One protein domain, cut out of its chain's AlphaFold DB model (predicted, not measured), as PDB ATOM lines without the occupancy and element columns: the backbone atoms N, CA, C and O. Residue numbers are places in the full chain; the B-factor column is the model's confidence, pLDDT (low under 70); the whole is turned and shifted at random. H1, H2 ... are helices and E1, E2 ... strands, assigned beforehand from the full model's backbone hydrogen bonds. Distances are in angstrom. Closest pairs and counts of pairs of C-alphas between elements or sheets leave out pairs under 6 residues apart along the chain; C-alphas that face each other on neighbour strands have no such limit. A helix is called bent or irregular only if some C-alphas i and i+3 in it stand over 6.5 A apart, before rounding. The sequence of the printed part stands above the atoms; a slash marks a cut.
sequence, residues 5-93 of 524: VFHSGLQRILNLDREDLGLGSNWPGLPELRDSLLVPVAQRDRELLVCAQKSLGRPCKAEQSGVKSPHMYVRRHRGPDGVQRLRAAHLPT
ATOM      1  N   VAL A   5     -42.685 -42.250  10.052       95.56
ATOM      2  CA  VAL A   5     -42.263 -43.346  10.942       95.56
ATOM      3  C   VAL A   5     -43.478 -44.158  11.375       95.56
ATOM      4  O   VAL A   5     -44.512 -43.591  11.711       95.56
ATOM      5  N   PHE A   6     -43.383 -45.482  11.359       97.06
ATOM      6  CA  PHE A   6     -44.454 -46.344  11.847       97.06
ATOM      7  C   PHE A   6     -44.363 -46.498  13.363       97.06
ATOM      8  O   PHE A   6     -43.297 -46.815  13.885       97.06
ATOM      9  N   HIS A   7     -45.479 -46.301  14.057       96.62
ATOM     10  CA  HIS A   7     -45.597 -46.527  15.491       96.62
ATOM     11  C   HIS A   7     -46.327 -47.849  15.737       96.62
ATOM     12  O   HIS A   7     -47.530 -47.949  15.498       96.62
ATOM     13  N   SER A   8     -45.625 -48.857  16.258       94.31
ATOM     14  CA  SER A   8     -46.157 -50.213  16.440       94.31
ATOM     15  C   SER A   8     -47.289 -50.272  17.465       94.31
ATOM     16  O   SER A   8     -48.300 -50.914  17.210       94.31
ATOM     17  N   GLY A   9     -47.211 -49.518  18.565       91.75
ATOM     18  CA  GLY A   9     -48.316 -49.449  19.535       91.75
ATOM     19  C   GLY A   9     -49.624 -48.864  18.972       91.75
ATOM     20  O   GLY A   9     -50.703 -49.302  19.351       91.75
ATOM     21  N   LEU A  10     -49.540 -47.910  18.036       93.31
ATOM     22  CA  LEU A  10     -50.701 -47.259  17.419       93.31
ATOM     23  C   LEU A  10     -51.120 -47.923  16.101       93.31
ATOM     24  O   LEU A  10     -52.201 -47.637  15.598       93.31
ATOM     25  N   GLN A  11     -50.261 -48.768  15.520       94.44
ATOM     26  CA  GLN A  11     -50.438 -49.367  14.193       94.44
ATOM     27  C   GLN A  11     -50.712 -48.313  13.099       94.44
ATOM     28  O   GLN A  11     -51.569 -48.474  12.223       94.44
ATOM     29  N   ARG A  12     -49.986 -47.188  13.156       95.12
ATOM     30  CA  ARG A  12     -50.132 -46.040  12.245       95.12
ATOM     31  C   ARG A  12     -48.776 -45.475  11.835       95.12
ATOM     32  O   ARG A  12     -47.811 -45.540  12.594       95.12
ATOM     33  N   ILE A  13     -48.722 -44.886  10.641       96.19
ATOM     34  CA  ILE A  13     -47.578 -44.082  10.200       96.19
ATOM     35  C   ILE A  13     -47.804 -42.647  10.670       96.19
ATOM     36  O   ILE A  13     -48.807 -42.031  10.320       96.19
ATOM     37  N   LEU A  14     -46.863 -42.133  11.452       96.50
ATOM     38  CA  LEU A  14     -46.839 -40.766  11.947       96.50
ATOM     39  C   LEU A  14     -46.096 -39.862  10.960       96.50
ATOM     40  O   LEU A  14     -45.033 -40.233  10.456       96.50
ATOM     41  N   ASN A  15     -46.635 -38.669  10.724       95.56
ATOM     42  CA  ASN A  15     -46.030 -37.622   9.908       95.56
ATOM     43  C   ASN A  15     -45.339 -36.570  10.786       95.56
ATOM     44  O   ASN A  15     -45.967 -35.645  11.293       95.56
ATOM     45  N   LEU A  16     -44.020 -36.673  10.912       94.25
ATOM     46  CA  LEU A  16     -43.193 -35.801  11.750       94.25
ATOM     47  C   LEU A  16     -43.085 -34.352  11.243       94.25
ATOM     48  O   LEU A  16     -42.553 -33.502  11.954       94.25
ATOM     49  N   ASP A  17     -43.551 -34.060  10.024       91.69
ATOM     50  CA  ASP A  17     -43.619 -32.699   9.483       91.69
ATOM     51  C   ASP A  17     -44.955 -32.002   9.767       91.69
ATOM     52  O   ASP A  17     -45.077 -30.819   9.441       91.69
ATOM     53  N   ARG A  18     -45.930 -32.682  10.383       92.31
ATOM     54  CA  ARG A  18     -47.207 -32.092  10.798       92.31
ATOM     55  C   ARG A  18     -47.318 -32.012  12.310       92.31
ATOM     56  O   ARG A  18     -46.783 -32.848  13.041       92.31
ATOM     57  N   GLU A  19     -48.025 -30.988  12.776       90.50
ATOM     58  CA  GLU A  19     -48.149 -30.762  14.209       90.50
ATOM     59  C   GLU A  19     -48.929 -31.893  14.901       90.50
ATOM     60  O   GLU A  19     -48.529 -32.417  15.936       90.50
ATOM     61  N   ASP A  20     -49.984 -32.350  14.240       92.31
ATOM     62  CA  ASP A  20     -50.857 -33.441  14.659       92.31
ATOM     63  C   ASP A  20     -50.300 -34.843  14.373       92.31
ATOM     64  O   ASP A  20     -51.014 -35.832  14.517       92.31
ATOM     65  N   LEU A  21     -49.048 -34.946  13.915       93.44
ATOM     66  CA  LEU A  21     -48.427 -36.196  13.472       93.44
ATOM     67  C   LEU A  21     -49.216 -36.922  12.361       93.44
ATOM     68  O   LEU A  21     -48.999 -38.112  12.133       93.44
ATOM     69  N   GLY A  22     -50.122 -36.233  11.657       91.62
ATOM     70  CA  GLY A  22     -51.046 -36.836  10.694       91.62
ATOM     71  C   GLY A  22     -52.217 -37.608  11.319       91.62
ATOM     72  O   GLY A  22     -52.874 -38.365  10.607       91.62
ATOM     73  N   LEU A  23     -52.474 -37.444  12.623       91.81
ATOM     74  CA  LEU A  23     -53.565 -38.099  13.358       91.81
ATOM     75  C   LEU A  23     -54.838 -37.236  13.462       91.81
ATOM     76  O   LEU A  23     -55.880 -37.741  13.880       91.81
ATOM     77  N   GLY A  24     -54.773 -35.961  13.064       89.06
ATOM     78  CA  GLY A  24     -55.832 -34.971  13.249       89.06
ATOM     79  C   GLY A  24     -55.696 -34.195  14.563       89.06
ATOM     80  O   GLY A  24     -55.278 -34.730  15.589       89.06
ATOM     81  N   SER A  25     -56.097 -32.921  14.552       82.88
ATOM     82  CA  SER A  25     -55.948 -31.987  15.686       82.88
ATOM     83  C   SER A  25     -56.691 -32.394  16.963       82.88
ATOM     84  O   SER A  25     -56.359 -31.910  18.039       82.88
ATOM     85  N   ASN A  26     -57.689 -33.275  16.856       85.69
ATOM     86  CA  ASN A  26     -58.527 -33.711  17.976       85.69
ATOM     87  C   ASN A  26     -58.061 -35.044  18.587       85.69
ATOM     88  O   ASN A  26     -58.806 -35.657  19.353       85.69
ATOM     89  N   TRP A  27     -56.870 -35.535  18.223       86.88
ATOM     90  CA  TRP A  27     -56.354 -36.787  18.769       86.88
ATOM     91  C   TRP A  27     -56.059 -36.649  20.277       86.88
ATOM     92  O   TRP A  27     -55.316 -35.745  20.674       86.88
ATOM     93  N   PRO A  28     -56.607 -37.527  21.137       87.62
ATOM     94  CA  PRO A  28     -56.394 -37.441  22.575       87.62
ATOM     95  C   PRO A  28     -54.939 -37.762  22.931       87.62
ATOM     96  O   PRO A  28     -54.367 -38.736  22.444       87.62
ATOM     97  N   GLY A  29     -54.347 -36.950  23.805       86.88
ATOM     98  CA  GLY A  29     -52.987 -37.174  24.297       86.88
ATOM     99  C   GLY A  29     -51.880 -36.896  23.269       86.88
ATOM    100  O   GLY A  29     -50.807 -37.495  23.324       86.88
ATOM    101  N   LEU A  30     -52.152 -36.055  22.262       87.50
ATOM    102  CA  LEU A  30     -51.178 -35.706  21.226       87.50
ATOM    103  C   LEU A  30     -49.880 -35.081  21.796       87.50
ATOM    104  O   LEU A  30     -48.808 -35.476  21.327       87.50
ATOM    105  N   PRO A  31     -49.914 -34.159  22.783       87.31
ATOM    106  CA  PRO A  31     -48.695 -33.655  23.424       87.31
ATOM    107  C   PRO A  31     -47.868 -34.768  24.082       87.31
ATOM    108  O   PRO A  31     -46.679 -34.902  23.802       87.31
ATOM    109  N   GLU A  32     -48.508 -35.638  24.860       89.56
ATOM    110  CA  GLU A  32     -47.863 -36.746  25.566       89.56
ATOM    111  C   GLU A  32     -47.265 -37.761  24.585       89.56
ATOM    112  O   GLU A  32     -46.157 -38.261  24.789       89.56
ATOM    113  N   LEU A  33     -47.959 -38.030  23.473       90.94
ATOM    114  CA  LEU A  33     -47.437 -38.865  22.395       90.94
ATOM    115  C   LEU A  33     -46.163 -38.251  21.803       90.94
ATOM    116  O   LEU A  33     -45.175 -38.963  21.630       90.94
ATOM    117  N   ARG A  34     -46.145 -36.945  21.523       88.69
ATOM    118  CA  ARG A  34     -44.957 -36.262  20.979       88.69
ATOM    119  C   ARG A  34     -43.765 -36.342  21.919       88.69
ATOM    120  O   ARG A  34     -42.665 -36.649  21.460       88.69
ATOM    121  N   ASP A  35     -43.994 -36.127  23.207       88.12
ATOM    122  CA  ASP A  35     -42.946 -36.234  24.217       88.12
ATOM    123  C   ASP A  35     -42.430 -37.674  24.313       88.12
ATOM    124  O   ASP A  35     -41.217 -37.902  24.319       88.12
ATOM    125  N   SER A  36     -43.326 -38.665  24.244       89.69
ATOM    126  CA  SER A  36     -42.955 -40.086  24.261       89.69
ATOM    127  C   SER A  36     -42.058 -40.498  23.082       89.69
ATOM    128  O   SER A  36     -41.167 -41.333  23.244       89.69
ATOM    129  N   LEU A  37     -42.221 -39.875  21.903       91.75
ATOM    130  CA  LEU A  37     -41.381 -40.140  20.727       91.75
ATOM    131  C   LEU A  37     -39.924 -39.701  20.930       91.75
ATOM    132  O   LEU A  37     -39.022 -40.262  20.298       91.75
ATOM    133  N   LEU A  38     -39.701 -38.692  21.777       88.75
ATOM    134  CA  LEU A  38     -38.387 -38.124  22.076       88.75
ATOM    135  C   LEU A  38     -37.699 -38.789  23.275       88.75
ATOM    136  O   LEU A  38     -36.516 -38.529  23.509       88.75
ATOM    137  N   VAL A  39     -38.393 -39.673  23.998       85.88
ATOM    138  CA  VAL A  39     -37.800 -40.448  25.092       85.88
ATOM    139  C   VAL A  39     -36.618 -41.277  24.555       85.88
ATOM    140  O   VAL A  39     -36.750 -41.959  23.525       85.88
ATOM    141  N   PRO A  40     -35.446 -41.244  25.228       79.81
ATOM    142  CA  PRO A  40     -34.284 -42.016  24.818       79.81
ATOM    143  C   PRO A  40     -34.609 -43.498  24.648       79.81
ATOM    144  O   PRO A  40     -35.291 -44.098  25.471       79.81
ATOM    145  N   VAL A  41     -34.038 -44.121  23.617       80.25
ATOM    146  CA  VAL A  41     -34.274 -45.539  23.276       80.25
ATOM    147  C   VAL A  41     -33.953 -46.486  24.440       80.25
ATOM    148  O   VAL A  41     -34.541 -47.548  24.533       80.25
ATOM    149  N   ALA A  42     -33.042 -46.107  25.341       70.38
ATOM    150  CA  ALA A  42     -32.711 -46.897  26.529       70.38
ATOM    151  C   ALA A  42     -33.834 -46.942  27.587       70.38
ATOM    152  O   ALA A  42     -33.781 -47.771  28.486       70.38
ATOM    153  N   GLN A  43     -34.811 -46.035  27.505       77.94
ATOM    154  CA  GLN A  43     -35.908 -45.870  28.466       77.94
ATOM    155  C   GLN A  43     -37.281 -46.189  27.855       77.94
ATOM    156  O   GLN A  43     -38.300 -46.019  28.516       77.94
ATOM    157  N   ARG A  44     -37.325 -46.633  26.595       82.94
ATOM    158  CA  ARG A  44     -38.560 -47.022  25.907       82.94
ATOM    159  C   ARG A  44     -38.369 -48.327  25.156       82.94
ATOM    160  O   ARG A  44     -37.242 -48.746  24.907       82.94
ATOM    161  N   ASP A  45     -39.476 -48.924  24.736       84.19
ATOM    162  CA  ASP A  45     -39.427 -50.083  23.856       84.19
ATOM    163  C   ASP A  45     -38.689 -49.731  22.548       84.19
ATOM    164  O   ASP A  45     -38.995 -48.748  21.855       84.19
ATOM    165  N   ARG A  46     -37.671 -50.539  22.239       84.19
ATOM    166  CA  ARG A  46     -36.824 -50.403  21.054       84.19
ATOM    167  C   ARG A  46     -37.612 -50.686  19.775       84.19
ATOM    168  O   ARG A  46     -37.284 -50.119  18.735       84.19
ATOM    169  N   GLU A  47     -38.661 -51.500  19.862       89.31
ATOM    170  CA  GLU A  47     -39.501 -51.907  18.736       89.31
ATOM    171  C   GLU A  47     -40.692 -50.970  18.493       89.31
ATOM    172  O   GLU A  47     -41.417 -51.122  17.508       89.31
ATOM    173  N   LEU A  48     -40.864 -49.951  19.343       93.62
ATOM    174  CA  LEU A  48     -41.981 -49.006  19.276       93.62
ATOM    175  C   LEU A  48     -42.083 -48.288  17.924       93.62
ATOM    176  O   LEU A  48     -43.175 -48.026  17.425       93.62
ATOM    177  N   LEU A  49     -40.934 -47.932  17.350       95.69
ATOM    178  CA  LEU A  49     -40.853 -47.158  16.117       95.69
ATOM    179  C   LEU A  49     -40.130 -47.965  15.049       95.69
ATOM    180  O   LEU A  49     -39.046 -48.493  15.292       95.69
ATOM    181  N   VAL A  50     -40.715 -48.029  13.857       94.88
ATOM    182  CA  VAL A  50     -40.239 -48.849  12.737       94.88
ATOM    183  C   VAL A  50     -40.250 -48.027  11.450       94.88
ATOM    184  O   VAL A  50     -41.046 -47.105  11.272       94.88
ATOM    185  N   CYS A  51     -39.351 -48.357  10.531       94.69
ATOM    186  CA  CYS A  51     -39.330 -47.811   9.183       94.69
ATOM    187  C   CYS A  51     -40.677 -48.004   8.480       94.69
ATOM    188  O   CYS A  51     -41.188 -49.122   8.398       94.69
ATOM    189  N   ALA A  52     -41.213 -46.919   7.914       94.94
ATOM    190  CA  ALA A  52     -42.494 -46.927   7.213       94.94
ATOM    191  C   ALA A  52     -42.516 -47.908   6.023       94.94
ATOM    192  O   ALA A  52     -43.518 -48.585   5.806       94.94
ATOM    193  N   GLN A  53     -41.411 -48.064   5.281       94.19
ATOM    194  CA  GLN A  53     -41.339 -49.086   4.225       94.19
ATOM    195  C   GLN A  53     -41.459 -50.498   4.794       94.19
ATOM    196  O   GLN A  53     -42.240 -51.293   4.274       94.19
ATOM    197  N   LYS A  54     -40.736 -50.790   5.883       93.31
ATOM    198  CA  LYS A  54     -40.761 -52.111   6.519       93.31
ATOM    199  C   LYS A  54     -42.162 -52.462   7.016       93.31
ATOM    200  O   LYS A  54     -42.621 -53.571   6.764       93.31
ATOM    201  N   SER A  55     -42.856 -51.523   7.664       94.62
ATOM    202  CA  SER A  55     -44.229 -51.754   8.140       94.62
ATOM    203  C   SER A  55     -45.223 -52.002   7.003       94.62
ATOM    204  O   SER A  55     -46.227 -52.672   7.202       94.62
ATOM    205  N   LEU A  56     -44.941 -51.486   5.804       93.25
ATOM    206  CA  LEU A  56     -45.729 -51.726   4.593       93.25
ATOM    207  C   LEU A  56     -45.313 -53.013   3.851       93.25
ATOM    208  O   LEU A  56     -45.696 -53.199   2.697       93.25
ATOM    209  N   GLY A  57     -44.493 -53.874   4.465       91.06
ATOM    210  CA  GLY A  57     -43.997 -55.114   3.859       91.06
ATOM    211  C   GLY A  57     -42.959 -54.906   2.752       91.06
ATOM    212  O   GLY A  57     -42.638 -55.841   2.025       91.06
ATOM    213  N   ARG A  58     -42.430 -53.686   2.598       92.94
ATOM    214  CA  ARG A  58     -41.418 -53.349   1.589       92.94
ATOM    215  C   ARG A  58     -40.008 -53.477   2.175       92.94
ATOM    216  O   ARG A  58     -39.824 -53.274   3.379       92.94
ATOM    217  N   PRO A  59     -38.993 -53.777   1.346       85.88
ATOM    218  CA  PRO A  59     -37.615 -53.855   1.813       85.88
ATOM    219  C   PRO A  59     -37.135 -52.514   2.379       85.88
ATOM    220  O   PRO A  59     -37.271 -51.472   1.739       85.88
ATOM    221  N   CYS A  60     -36.545 -52.545   3.573       87.38
ATOM    222  CA  CYS A  60     -35.899 -51.384   4.169       87.38
ATOM    223  C   CYS A  60     -34.424 -51.338   3.755       87.38
ATOM    224  O   CYS A  60     -33.664 -52.238   4.108       87.38
ATOM    225  N   LYS A  61     -33.993 -50.260   3.081       82.44
ATOM    226  CA  LYS A  61     -32.586 -50.079   2.666       82.44
ATOM    227  C   LYS A  61     -31.596 -50.215   3.834       82.44
ATOM    228  O   LYS A  61     -30.528 -50.794   3.681       82.44
ATOM    229  N   ALA A  62     -31.958 -49.689   5.007       76.62
ATOM    230  CA  ALA A  62     -31.124 -49.751   6.208       76.62
ATOM    231  C   ALA A  62     -30.898 -51.190   6.684       76.62
ATOM    232  O   ALA A  62     -29.753 -51.593   6.877       76.62
ATOM    233  N   GLU A  63     -31.979 -51.964   6.781       81.44
ATOM    234  CA  GLU A  63     -31.941 -53.382   7.145       81.44
ATOM    235  C   GLU A  63     -31.157 -54.199   6.110       81.44
ATOM    236  O   GLU A  63     -30.292 -54.987   6.478       81.44
ATOM    237  N   GLN A  64     -31.384 -53.950   4.816       79.69
ATOM    238  CA  GLN A  64     -30.664 -54.622   3.730       79.69
ATOM    239  C   GLN A  64     -29.159 -54.334   3.736       79.69
ATOM    240  O   GLN A  64     -28.370 -55.199   3.372       79.69
ATOM    241  N   SER A  65     -28.751 -53.136   4.163       67.38
ATOM    242  CA  SER A  65     -27.332 -52.786   4.282       67.38
ATOM    243  C   SER A  65     -26.605 -53.516   5.420       67.38
ATOM    244  O   SER A  65     -25.382 -53.454   5.487       67.38
ATOM    245  N   GLY A  66     -27.332 -54.132   6.363       62.72
ATOM    246  CA  GLY A  66     -26.778 -54.755   7.572       62.72
ATOM    247  C   GLY A  66     -26.267 -53.770   8.636       62.72
ATOM    248  O   GLY A  66     -26.124 -54.139   9.799       62.72
ATOM    249  N   VAL A  67     -26.054 -52.493   8.290       61.62
ATOM    250  CA  VAL A  67     -25.479 -51.477   9.195       61.62
ATOM    251  C   VAL A  67     -26.473 -51.017  10.269       61.62
ATOM    252  O   VAL A  67     -26.076 -50.631  11.373       61.62
ATOM    253  N   LYS A  68     -27.773 -50.999   9.957       77.75
ATOM    254  CA  LYS A  68     -28.819 -50.496  10.858       77.75
ATOM    255  C   LYS A  68     -30.059 -51.380  10.830       77.75
ATOM    256  O   LYS A  68     -30.401 -51.941   9.796       77.75
ATOM    257  N   SER A  69     -30.763 -51.456  11.955       83.81
ATOM    258  CA  SER A  69     -32.006 -52.221  12.057       83.81
ATOM    259  C   SER A  69     -33.180 -51.434  11.449       83.81
ATOM    260  O   SER A  69     -33.085 -50.211  11.302       83.81
ATOM    261  N   PRO A  70     -34.309 -52.083  11.098       89.25
ATOM    262  CA  PRO A  70     -35.498 -51.378  10.614       89.25
ATOM    263  C   PRO A  70     -36.195 -50.560  11.711       89.25
ATOM    264  O   PRO A  70     -37.080 -49.762  11.404       89.25
ATOM    265  N   HIS A  71     -35.816 -50.744  12.976       92.38
ATOM    266  CA  HIS A  71     -36.341 -49.974  14.096       92.38
ATOM    267  C   HIS A  71     -35.749 -48.565  14.115       92.38
ATOM    268  O   HIS A  71     -34.639 -48.327  13.636       92.38
ATOM    269  N   MET A  72     -36.491 -47.607  14.661       92.38
ATOM    270  CA  MET A  72     -36.183 -46.188  14.551       92.38
ATOM    271  C   MET A  72     -36.266 -45.450  15.892       92.38
ATOM    272  O   MET A  72     -36.769 -45.930  16.910       92.38
ATOM    273  N   TYR A  73     -35.765 -44.224  15.885       91.00
ATOM    274  CA  TYR A  73     -36.021 -43.222  16.907       91.00
ATOM    275  C   TYR A  73     -36.306 -41.874  16.266       91.00
ATOM    276  O   TYR A  73     -35.846 -41.602  15.156       91.00
ATOM    277  N   VAL A  74     -37.070 -41.036  16.966       91.19
ATOM    278  CA  VAL A  74     -37.271 -39.642  16.580       91.19
ATOM    279  C   VAL A  74     -36.248 -38.790  17.318       91.19
ATOM    280  O   VAL A  74     -35.960 -39.006  18.491       91.19
ATOM    281  N   ARG A  75     -35.673 -37.820  16.613       85.94
ATOM    282  CA  ARG A  75     -34.782 -36.815  17.188       85.94
ATOM    283  C   ARG A  75     -35.151 -35.427  16.700       85.94
ATOM    284  O   ARG A  75     -35.672 -35.272  15.592       85.94
ATOM    285  N   ARG A  76     -34.797 -34.426  17.503       86.75
ATOM    286  CA  ARG A  76     -34.718 -33.036  17.052       86.75
ATOM    287  C   ARG A  76     -33.511 -32.911  16.123       86.75
ATOM    288  O   ARG A  76     -32.418 -33.378  16.440       86.75
ATOM    289  N   HIS A  77     -33.719 -32.351  14.942       79.25
ATOM    290  CA  HIS A  77     -32.695 -32.203  13.914       79.25
ATOM    291  C   HIS A  77     -32.767 -30.802  13.318       79.25
ATOM    292  O   HIS A  77     -33.847 -30.347  12.947       79.25
ATOM    293  N   ARG A  78     -31.619 -30.128  13.226       78.31
ATOM    294  CA  ARG A  78     -31.509 -28.821  12.578       78.31
ATOM    295  C   ARG A  78     -31.210 -29.010  11.091       78.31
ATOM    296  O   ARG A  78     -30.216 -29.646  10.733       78.31
ATOM    297  N   GLY A  79     -32.098 -28.497  10.242       68.19
ATOM    298  CA  GLY A  79     -31.934 -28.530   8.789       68.19
ATOM    299  C   GLY A  79     -30.819 -27.594   8.292       68.19
ATOM    300  O   GLY A  79     -30.309 -26.786   9.069       68.19
ATOM    301  N   PRO A  80     -30.442 -27.671   7.000       61.12
ATOM    302  CA  PRO A  80     -29.474 -26.753   6.379       61.12
ATOM    303  C   PRO A  80     -29.889 -25.277   6.444       61.12
ATOM    304  O   PRO A  80     -29.051 -24.388   6.394       61.12
ATOM    305  N   ASP A  81     -31.186 -25.030   6.576       71.81
ATOM    306  CA  ASP A  81     -31.811 -23.722   6.759       71.81
ATOM    307  C   ASP A  81     -31.793 -23.230   8.217       71.81
ATOM    308  O   ASP A  81     -32.408 -22.219   8.539       71.81
ATOM    309  N   GLY A  82     -31.125 -23.951   9.121       70.50
ATOM    310  CA  GLY A  82     -31.012 -23.583  10.531       70.50
ATOM    311  C   GLY A  82     -32.249 -23.900  11.376       70.50
ATOM    312  O   GLY A  82     -32.211 -23.687  12.587       70.50
ATOM    313  N   VAL A  83     -33.306 -24.460  10.780       78.25
ATOM    314  CA  VAL A  83     -34.602 -24.688  11.434       78.25
ATOM    315  C   VAL A  83     -34.670 -26.073  12.093       78.25
ATOM    316  O   VAL A  83     -34.352 -27.092  11.467       78.25
ATOM    317  N   GLN A  84     -35.130 -26.123  13.348       81.25
ATOM    318  CA  GLN A  84     -35.290 -27.348  14.139       81.25
ATOM    319  C   GLN A  84     -36.569 -28.120  13.768       81.25
ATOM    320  O   GLN A  84     -37.659 -27.556  13.744       81.25
ATOM    321  N   ARG A  85     -36.453 -29.425  13.491       86.94
ATOM    322  CA  ARG A  85     -37.556 -30.313  13.065       86.94
ATOM    323  C   ARG A  85     -37.470 -31.689  13.722       86.94
ATOM    324  O   ARG A  85     -36.393 -32.106  14.144       86.94
ATOM    325  N   LEU A  86     -38.576 -32.434  13.747       90.38
ATOM    326  CA  LEU A  86     -38.564 -33.854  14.120       90.38
ATOM    327  C   LEU A  86     -38.174 -34.722  12.926       90.38
ATOM    328  O   LEU A  86     -38.714 -34.570  11.830       90.38
ATOM    329  N   ARG A  87     -37.243 -35.655  13.121       88.94
ATOM    330  CA  ARG A  87     -36.843 -36.610  12.081       88.94
ATOM    331  C   ARG A  87     -36.651 -38.004  12.651       88.94
ATOM    332  O   ARG A  87     -36.082 -38.159  13.730       88.94
ATOM    333  N   ALA A  88     -37.077 -39.002  11.883       90.12
ATOM    334  CA  ALA A  88     -36.856 -40.400  12.202       90.12
ATOM    335  C   ALA A  88     -35.482 -40.852  11.697       90.12
ATOM    336  O   ALA A  88     -35.074 -40.532  10.578       90.12
ATOM    337  N   ALA A  89     -34.771 -41.622  12.513       87.25
ATOM    338  CA  ALA A  89     -33.504 -42.240  12.155       87.25
ATOM    339  C   ALA A  89     -33.497 -43.714  12.566       87.25
ATOM    340  O   ALA A  89     -34.004 -44.068  13.627       87.25
ATOM    341  N   HIS A  90     -32.904 -44.568  11.730       86.69
ATOM    342  CA  HIS A  90     -32.740 -45.985  12.046       86.69
ATOM    343  C   HIS A  90     -31.809 -46.174  13.242       86.69
ATOM    344  O   HIS A  90     -30.786 -45.483  13.371       86.69
ATOM    345  N   LEU A  91     -32.163 -47.130  14.090       83.00
ATOM    346  CA  LEU A  91     -31.331 -47.593  15.181       83.00
ATOM    347  C   LEU A  91     -30.145 -48.386  14.626       83.00
ATOM    348  O   LEU A  91     -30.289 -49.100  13.634       83.00
ATOM    349  N   PRO A  92     -28.958 -48.274  15.243       72.75
ATOM    350  CA  PRO A  92     -27.853 -49.152  14.891       72.75
ATOM    351  C   PRO A  92     -28.258 -50.607  15.153       72.75
ATOM    352  O   PRO A  92     -28.927 -50.898  16.153       72.75
ATOM    353  N   THR A  93     -27.853 -51.515  14.270       65.81
ATOM    354  CA  THR A  93     -27.856 -52.939  14.605       65.81
ATOM    355  C   THR A  93     -26.893 -53.110  15.785       65.81
ATOM    356  O   THR A  93     -25.826 -52.491  15.763       65.81
TER     357      THR A  93
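This is residues 5 to 93 of the 524 residues of an uncharacterized protein of Streptomyces adustus (UniProt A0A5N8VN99). A long hairpin of two strongly bent strands, E3 and E4, runs along one side of the model, and the smaller parts gather along it: a short hairpin of E1 and E2, helix H1, and two small helices, H2 and H3. E1 comes up to the long hairpin with Val 5, H1 packs on E3 with its last residues, and H3 packs by the first residues of E3, while residues 24 to 29 stick out. The printed part has 89 residues, with named elements in the order E1, E2, H1, H2, H3, E3, E4. The class is mixed, helices and strands, with under half of the residues in named elements; both two-stranded sheets, E1 - E2 and E3 - E4, are antiparallel. The whole is compact, with a radius of gyration of the C-alphas of 13.2 A and spans of 38 by 32 by 26 A.

E1, residues 5 to 7, and E2, residues 12 to 15, form a hairpin, antiparallel at 140 degrees; N 14 and O 5 are 2.8 A apart, within hydrogen-bond range. Residues 6 to 7 of E1 also pair antiparallel with residues 49 to 50. H1, residues 30 to 38, and E3, residues 68 to 78, have their closest C-alphas at Leu 38 and Val 74, 5.8 A apart. The closest C-alphas of E1 and H2, residues 52 to 55, are those of Phe 6 and Ala 52, 5.1 A apart. For H3, residues 61 to 64, and E3 they are those of Glu 63 and Ser 69, 5.0 A apart. E3 and E4, residues 84 to 92, form a hairpin, antiparallel at 157 degrees, with N 77 and O 85 at 2.8 A and N 69 and O 91 at 2.9 A within hydrogen-bond range. E3 bends by 99 degrees at residue 71, and E4 bends by 51 degrees at residue 88. The closest C-alphas of E1 and E4 are those of Val 5 and Ala 88, 6.3 A apart. H1 touches no helix, and E2 is apart from both E3 and E4. In H1, 4 of 5 O i to N i+4 pairs are within hydrogen-bond range; H2 and H3 are too short for such a pair.

E1 begins at C-alpha 5, (-42.263, -43.346, 10.942), and E2 spans 9.7 A. H1 measures 13.0 A from C-alpha 30, (-51.178, -35.706, 21.226), to C-alpha 38. E3 measures 21.9 A and E4 23.0 A, ending at C-alpha 92, (-27.853, -49.152, 14.891).

The C-alphas farthest apart, those of Asn 26 and Gly 66, are 39.5 A apart. The printed part has no cut. The links E2 to H1 and H1 to H2 are long. The mean pLDDT of the printed part is 86.4; residues 65 to 67, 79 to 80 and 93 are under 70.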